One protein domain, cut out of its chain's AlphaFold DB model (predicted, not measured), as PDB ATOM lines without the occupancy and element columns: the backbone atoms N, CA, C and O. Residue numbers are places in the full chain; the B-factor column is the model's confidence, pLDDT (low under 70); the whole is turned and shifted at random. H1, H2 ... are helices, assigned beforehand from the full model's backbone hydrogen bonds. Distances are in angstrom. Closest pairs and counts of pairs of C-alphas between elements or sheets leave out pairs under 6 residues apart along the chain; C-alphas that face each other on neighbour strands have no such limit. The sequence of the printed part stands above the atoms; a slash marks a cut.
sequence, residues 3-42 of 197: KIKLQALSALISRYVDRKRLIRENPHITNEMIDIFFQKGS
ATOM      1  N   LYS A   3      17.557 -25.602  37.434       52.66
ATOM      2  CA  LYS A   3      16.593 -26.720  37.569       52.66
ATOM      3  C   LYS A   3      15.699 -26.643  38.818       52.66
ATOM      4  O   LYS A   3      14.507 -26.921  38.736       52.66
ATOM      5  N   ILE A   4      16.250 -26.194  39.950       54.84
ATOM      6  CA  ILE A   4      15.528 -26.091  41.234       54.84
ATOM      7  C   ILE A   4      14.381 -25.064  41.150       54.84
ATOM      8  O   ILE A   4      13.339 -25.239  41.778       54.84
ATOM      9  N   LYS A   5      14.527 -24.012  40.327       66.50
ATOM     10  CA  LYS A   5      13.476 -22.995  40.146       66.50
ATOM     11  C   LYS A   5      12.282 -23.530  39.354       66.50
ATOM     12  O   LYS A   5      11.148 -23.187  39.677       66.50
ATOM     13  N   LEU A   6      12.524 -24.379  38.353       64.44
ATOM     14  CA  LEU A   6      11.469 -24.904  37.480       64.44
ATOM     15  C   LEU A   6      10.599 -25.952  38.192       64.44
ATOM     16  O   LEU A   6       9.378 -25.916  38.069       64.44
ATOM     17  N   GLN A   7      11.210 -26.806  39.020       68.00
ATOM     18  CA  GLN A   7      10.495 -27.759  39.880       68.00
ATOM     19  C   GLN A   7       9.587 -27.052  40.895       68.00
ATOM     20  O   GLN A   7       8.411 -27.393  41.027       68.00
ATOM     21  N   ALA A   8      10.104 -26.023  41.574       70.81
ATOM     22  CA  ALA A   8       9.323 -25.241  42.530       70.81
ATOM     23  C   ALA A   8       8.156 -24.495  41.857       70.81
ATOM     24  O   ALA A   8       7.052 -24.454  42.400       70.81
ATOM     25  N   LEU A   9       8.378 -23.953  40.653       74.69
ATOM     26  CA  LEU A   9       7.343 -23.283  39.866       74.69
ATOM     27  C   LEU A   9       6.268 -24.264  39.370       74.69
ATOM     28  O   LEU A   9       5.081 -23.976  39.492       74.69
ATOM     29  N   SER A  10       6.669 -25.439  38.877       74.38
ATOM     30  CA  SER A  10       5.766 -26.523  38.460       74.38
ATOM     31  C   SER A  10       4.855 -26.968  39.612       74.38
ATOM     32  O   SER A  10       3.629 -27.016  39.469       74.38
ATOM     33  N   ALA A  11       5.434 -27.189  40.799       75.75
ATOM     34  CA  ALA A  11       4.690 -27.552  42.002       75.75
ATOM     35  C   ALA A  11       3.732 -26.443  42.468       75.75
ATOM     36  O   ALA A  11       2.629 -26.739  42.934       75.75
ATOM     37  N   LEU A  12       4.126 -25.170  42.330       78.31
ATOM     38  CA  LEU A  12       3.267 -24.031  42.645       78.31
ATOM     39  C   LEU A  12       2.072 -23.971  41.689       78.31
ATOM     40  O   LEU A  12       0.937 -23.935  42.150       78.31
ATOM     41  N   ILE A  13       2.310 -24.037  40.375       79.81
ATOM     42  CA  ILE A  13       1.252 -24.012  39.355       79.81
ATOM     43  C   ILE A  13       0.267 -25.170  39.572       79.81
ATOM     44  O   ILE A  13      -0.943 -24.944  39.573       79.81
ATOM     45  N   SER A  14       0.753 -26.386  39.851       80.81
ATOM     46  CA  SER A  14      -0.110 -27.562  40.057       80.81
ATOM     47  C   SER A  14      -1.113 -27.401  41.213       80.81
ATOM     48  O   SER A  14      -2.193 -27.986  41.164       80.81
ATOM     49  N   ARG A  15      -0.802 -26.579  42.231       80.62
ATOM     50  CA  ARG A  15      -1.708 -26.293  43.364       80.62
ATOM     51  C   ARG A  15      -2.856 -25.346  43.014       80.62
ATOM     52  O   ARG A  15      -3.887 -25.398  43.674       80.62
ATOM     53  N   TYR A  16      -2.673 -24.483  42.015       82.06
ATOM     54  CA  TYR A  16      -3.664 -23.474  41.620       82.06
ATOM     55  C   TYR A  16      -4.485 -23.878  40.390       82.06
ATOM     56  O   TYR A  16      -5.504 -23.253  40.103       82.06
ATOM     57  N   VAL A  17      -4.080 -24.929  39.672       86.44
ATOM     58  CA  VAL A  17      -4.866 -25.481  38.565       86.44
ATOM     59  C   VAL A  17      -6.067 -26.259  39.113       86.44
ATOM     60  O   VAL A  17      -5.917 -27.308  39.741       86.44
ATOM     61  N   ASP A  18      -7.281 -25.785  38.819       90.69
ATOM     62  CA  ASP A  18      -8.515 -26.539  39.065       90.69
ATOM     63  C   ASP A  18      -8.629 -27.692  38.057       90.69
ATOM     64  O   ASP A  18      -9.199 -27.563  36.970       90.69
ATOM     65  N   ARG A  19      -8.071 -28.847  38.437       89.62
ATOM     66  CA  ARG A  19      -8.071 -30.071  37.624       89.62
ATOM     67  C   ARG A  19      -9.485 -30.512  37.246       89.62
ATOM     68  O   ARG A  19      -9.710 -30.959  36.127       89.62
ATOM     69  N   LYS A  20     -10.459 -30.364  38.150       84.69
ATOM     70  CA  LYS A  20     -11.845 -30.785  37.892       84.69
ATOM     71  C   LYS A  20     -12.488 -29.908  36.827       84.69
ATOM     72  O   LYS A  20     -13.187 -30.426  35.961       84.69
ATOM     73  N   ARG A  21     -12.258 -28.595  36.883       86.31
ATOM     74  CA  ARG A  21     -12.707 -27.665  35.844       86.31
ATOM     75  C   ARG A  21     -12.005 -27.922  34.518       86.31
ATOM     76  O   ARG A  21     -12.693 -28.009  33.508       86.31
ATOM     77  N   LEU A  22     -10.687 -28.115  34.538       77.00
ATOM     78  CA  LEU A  22      -9.894 -28.390  33.342       77.00
ATOM     79  C   LEU A  22     -10.406 -29.632  32.605       77.00
ATOM     80  O   LEU A  22     -10.671 -29.551  31.413       77.00
ATOM     81  N   ILE A  23     -10.632 -30.735  33.324       84.88
ATOM     82  CA  ILE A  23     -11.161 -31.987  32.763       84.88
ATOM     83  C   ILE A  23     -12.620 -31.821  32.311       84.88
ATOM     84  O   ILE A  23     -13.016 -32.348  31.280       84.88
ATOM     85  N   ARG A  24     -13.443 -31.067  33.052       86.25
ATOM     86  CA  ARG A  24     -14.845 -30.822  32.675       86.25
ATOM     87  C   ARG A  24     -14.967 -30.011  31.384       86.25
ATOM     88  O   ARG A  24     -15.829 -30.310  30.566       86.25
ATOM     89  N   GLU A  25     -14.141 -28.983  31.224       79.19
ATOM     90  CA  GLU A  25     -14.116 -28.130  30.028       79.19
ATOM     91  C   GLU A  25     -13.349 -28.795  28.874       79.19
ATOM     92  O   GLU A  25     -13.610 -28.502  27.712       79.19
ATOM     93  N   ASN A  26     -12.457 -29.743  29.186       74.75
ATOM     94  CA  ASN A  26     -11.622 -30.463  28.229       74.75
ATOM     95  C   ASN A  26     -11.620 -31.971  28.551       74.75
ATOM     96  O   ASN A  26     -10.640 -32.476  29.102       74.75
ATOM     97  N   PRO A  27     -12.681 -32.725  28.193       74.38
ATOM     98  CA  PRO A  27     -12.848 -34.131  28.597       74.38
ATOM     99  C   PRO A  27     -11.782 -35.105  28.073       74.38
ATOM    100  O   PRO A  27     -11.740 -36.256  28.493       74.38
ATOM    101  N   HIS A  28     -10.945 -34.655  27.136       60.62
ATOM    102  CA  HIS A  28      -9.802 -35.398  26.607       60.62
ATOM    103  C   HIS A  28      -8.554 -35.292  27.501       60.62
ATOM    104  O   HIS A  28      -7.647 -36.105  27.365       60.62
ATOM    105  N   ILE A  29      -8.501 -34.314  28.414       71.25
ATOM    106  CA  ILE A  29      -7.439 -34.186  29.412       71.25
ATOM    107  C   ILE A  29      -7.749 -35.141  30.565       71.25
ATOM    108  O   ILE A  29      -8.829 -35.092  31.152       71.25
ATOM    109  N   THR A  30      -6.790 -35.992  30.926       80.62
ATOM    110  CA  THR A  30      -6.898 -36.897  32.079       80.62
ATOM    111  C   THR A  30      -5.988 -36.449  33.222       80.62
ATOM    112  O   THR A  30      -5.032 -35.700  33.020       80.62
ATOM    113  N   ASN A  31      -6.252 -36.931  34.443       76.81
ATOM    114  CA  ASN A  31      -5.345 -36.691  35.576       76.81
ATOM    115  C   ASN A  31      -3.924 -37.202  35.287       76.81
ATOM    116  O   ASN A  31      -2.960 -36.539  35.645       76.81
ATOM    117  N   GLU A  32      -3.805 -38.319  34.570       74.62
ATOM    118  CA  GLU A  32      -2.521 -38.906  34.184       74.62
ATOM    119  C   GLU A  32      -1.721 -37.986  33.247       74.62
ATOM    120  O   GLU A  32      -0.528 -37.778  33.455       74.62
ATOM    121  N   MET A  33      -2.373 -37.341  32.270       72.75
ATOM    122  CA  MET A  33      -1.725 -36.351  31.396       72.75
ATOM    123  C   MET A  33      -1.246 -35.120  32.169       72.75
ATOM    124  O   MET A  33      -0.147 -34.617  31.927       72.75
ATOM    125  N   ILE A  34      -2.066 -34.648  33.110       80.38
ATOM    126  CA  ILE A  34      -1.726 -33.525  33.987       80.38
ATOM    127  C   ILE A  34      -0.491 -33.882  34.827       80.38
ATOM    128  O   ILE A  34       0.435 -33.078  34.938       80.38
ATOM    129  N   ASP A  35      -0.438 -35.096  35.373       80.19
ATOM    130  CA  ASP A  35       0.687 -35.554  36.185       80.19
ATOM    131  C   ASP A  35       1.966 -35.723  35.348       80.19
ATOM    132  O   ASP A  35       3.023 -35.247  35.762       80.19
ATOM    133  N   ILE A  36       1.883 -36.282  34.134       74.50
ATOM    134  CA  ILE A  36       3.025 -36.393  33.205       74.50
ATOM    135  C   ILE A  36       3.581 -35.011  32.834       74.50
ATOM    136  O   ILE A  36       4.801 -34.827  32.789       74.50
ATOM    137  N   PHE A  37       2.711 -34.030  32.580       79.12
ATOM    138  CA  PHE A  37       3.113 -32.662  32.253       79.12
ATOM    139  C   PHE A  37       3.916 -32.019  33.396       79.12
ATOM    140  O   PHE A  37       5.000 -31.475  33.168       79.12
ATOM    141  N   PHE A  38       3.444 -32.149  34.640       77.88
ATOM    142  CA  PHE A  38       4.138 -31.597  35.809       77.88
ATOM    143  C   PHE A  38       5.376 -32.411  36.233       77.88
ATOM    144  O   PHE A  38       6.325 -31.839  36.780       77.88
ATOM    145  N   GLN A  39       5.420 -33.713  35.925       70.44
ATOM    146  CA  GLN A  39       6.598 -34.565  36.126       70.44
ATOM    147  C   GLN A  39       7.712 -34.262  35.115       70.44
ATOM    148  O   GLN A  39       8.865 -34.133  35.512       70.44
ATOM    149  N   LYS A  40       7.399 -34.052  33.827       62.78
ATOM    150  CA  LYS A  40       8.408 -33.697  32.805       62.78
ATOM    151  C   LYS A  40       9.033 -32.313  33.008       62.78
ATOM    152  O   LYS A  40      10.178 -32.108  32.616       62.78
ATOM    153  N   GLY A  41       8.329 -31.379  33.653       53.38
ATOM    154  CA  GLY A  41       8.894 -30.091  34.086       53.38
ATOM    155  C   GLY A  41       9.870 -30.195  35.268       53.38
ATOM    156  O   GLY A  41      10.499 -29.204  35.642       53.38
ATOM    157  N   SER A  42      10.006 -31.389  35.852       48.94
ATOM    158  CA  SER A  42      10.784 -31.666  37.054       48.94
ATOM    159  C   SER A  42      11.990 -32.529  36.695       48.94
ATOM    160  O   SER A  42      11.983 -33.734  36.896       48.94
TER     161      SER A  42
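This is residues 3 to 42 of the 197 residues of the protein "Putative ribonuclease H" of Kuenenia stuttgartiensis (UniProt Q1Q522). A flat, narrow U of helices: the longest helix, H1, runs out along one side, the short helix H2 sits at the turn, and H3 runs back along the other side, so that the two ends of the printed part come near each other. The U is loosely formed, with few C-alpha contacts between its two sides. The printed part has 40 residues with three named helices, in the order H1, H2, H3, and no named strand; the class is all helix. The whole is only just loose, close to compact, with a radius of gyration of the C-alphas of 10.8 A, and its C-alphas span 32 by 17 by 9 A.

H1 is residues 3 to 16, Lys 3 to Tyr 16, and measures 20.9 A from first to last C-alpha; C-alpha 3 is at (16.593, -26.720, 37.569) and C-alpha 16 at (-3.664, -23.474, 41.620). H2 is residues 19 to 25, Arg 19 to Glu 25, and measures 9.9 A. H3 is residues 31 to 40, Asn 31 to Lys 40, and measures 14.3 A; it ends with C-alpha 40 at (8.408, -33.697, 32.805).

H1 and H3 only just touch, with 3 pairs of C-alphas within 8 A, and H1 does so with residues 10 to 14 alone. The closest C-alphas of the two are those of Ser 10 and Phe 38, 6.0 A apart. H1 and H3 run opposite ways at a shallow tilt of 22 degrees, with their centres 12.6 A apart. H2 and H3 are close but not clearly touching; their closest C-alphas are those of Arg 19 and Asn 31, 7.4 A apart. H2 and H3 run opposite ways at a steep tilt of 60 degrees. H1 and H2 are apart. In H2 and H3 every O i to N i+4 pair is within hydrogen-bond range, while in H1 8 of 10 such pairs are.

The two C-alphas farthest apart are those of Ile 4 and Pro 27, at 32.1 A, while the first and last printed C-alphas, those of Lys 3 and Ser 42, are 7.6 A apart. The printed part has no cut. The links from H1 to H2, with 2 residues, and from H2 to H3, with 5 residues, are both tight. The mean pLDDT of the printed part is 74.6, and residues 3 to 7, residue 28 and residues 40 to 42 are under 70.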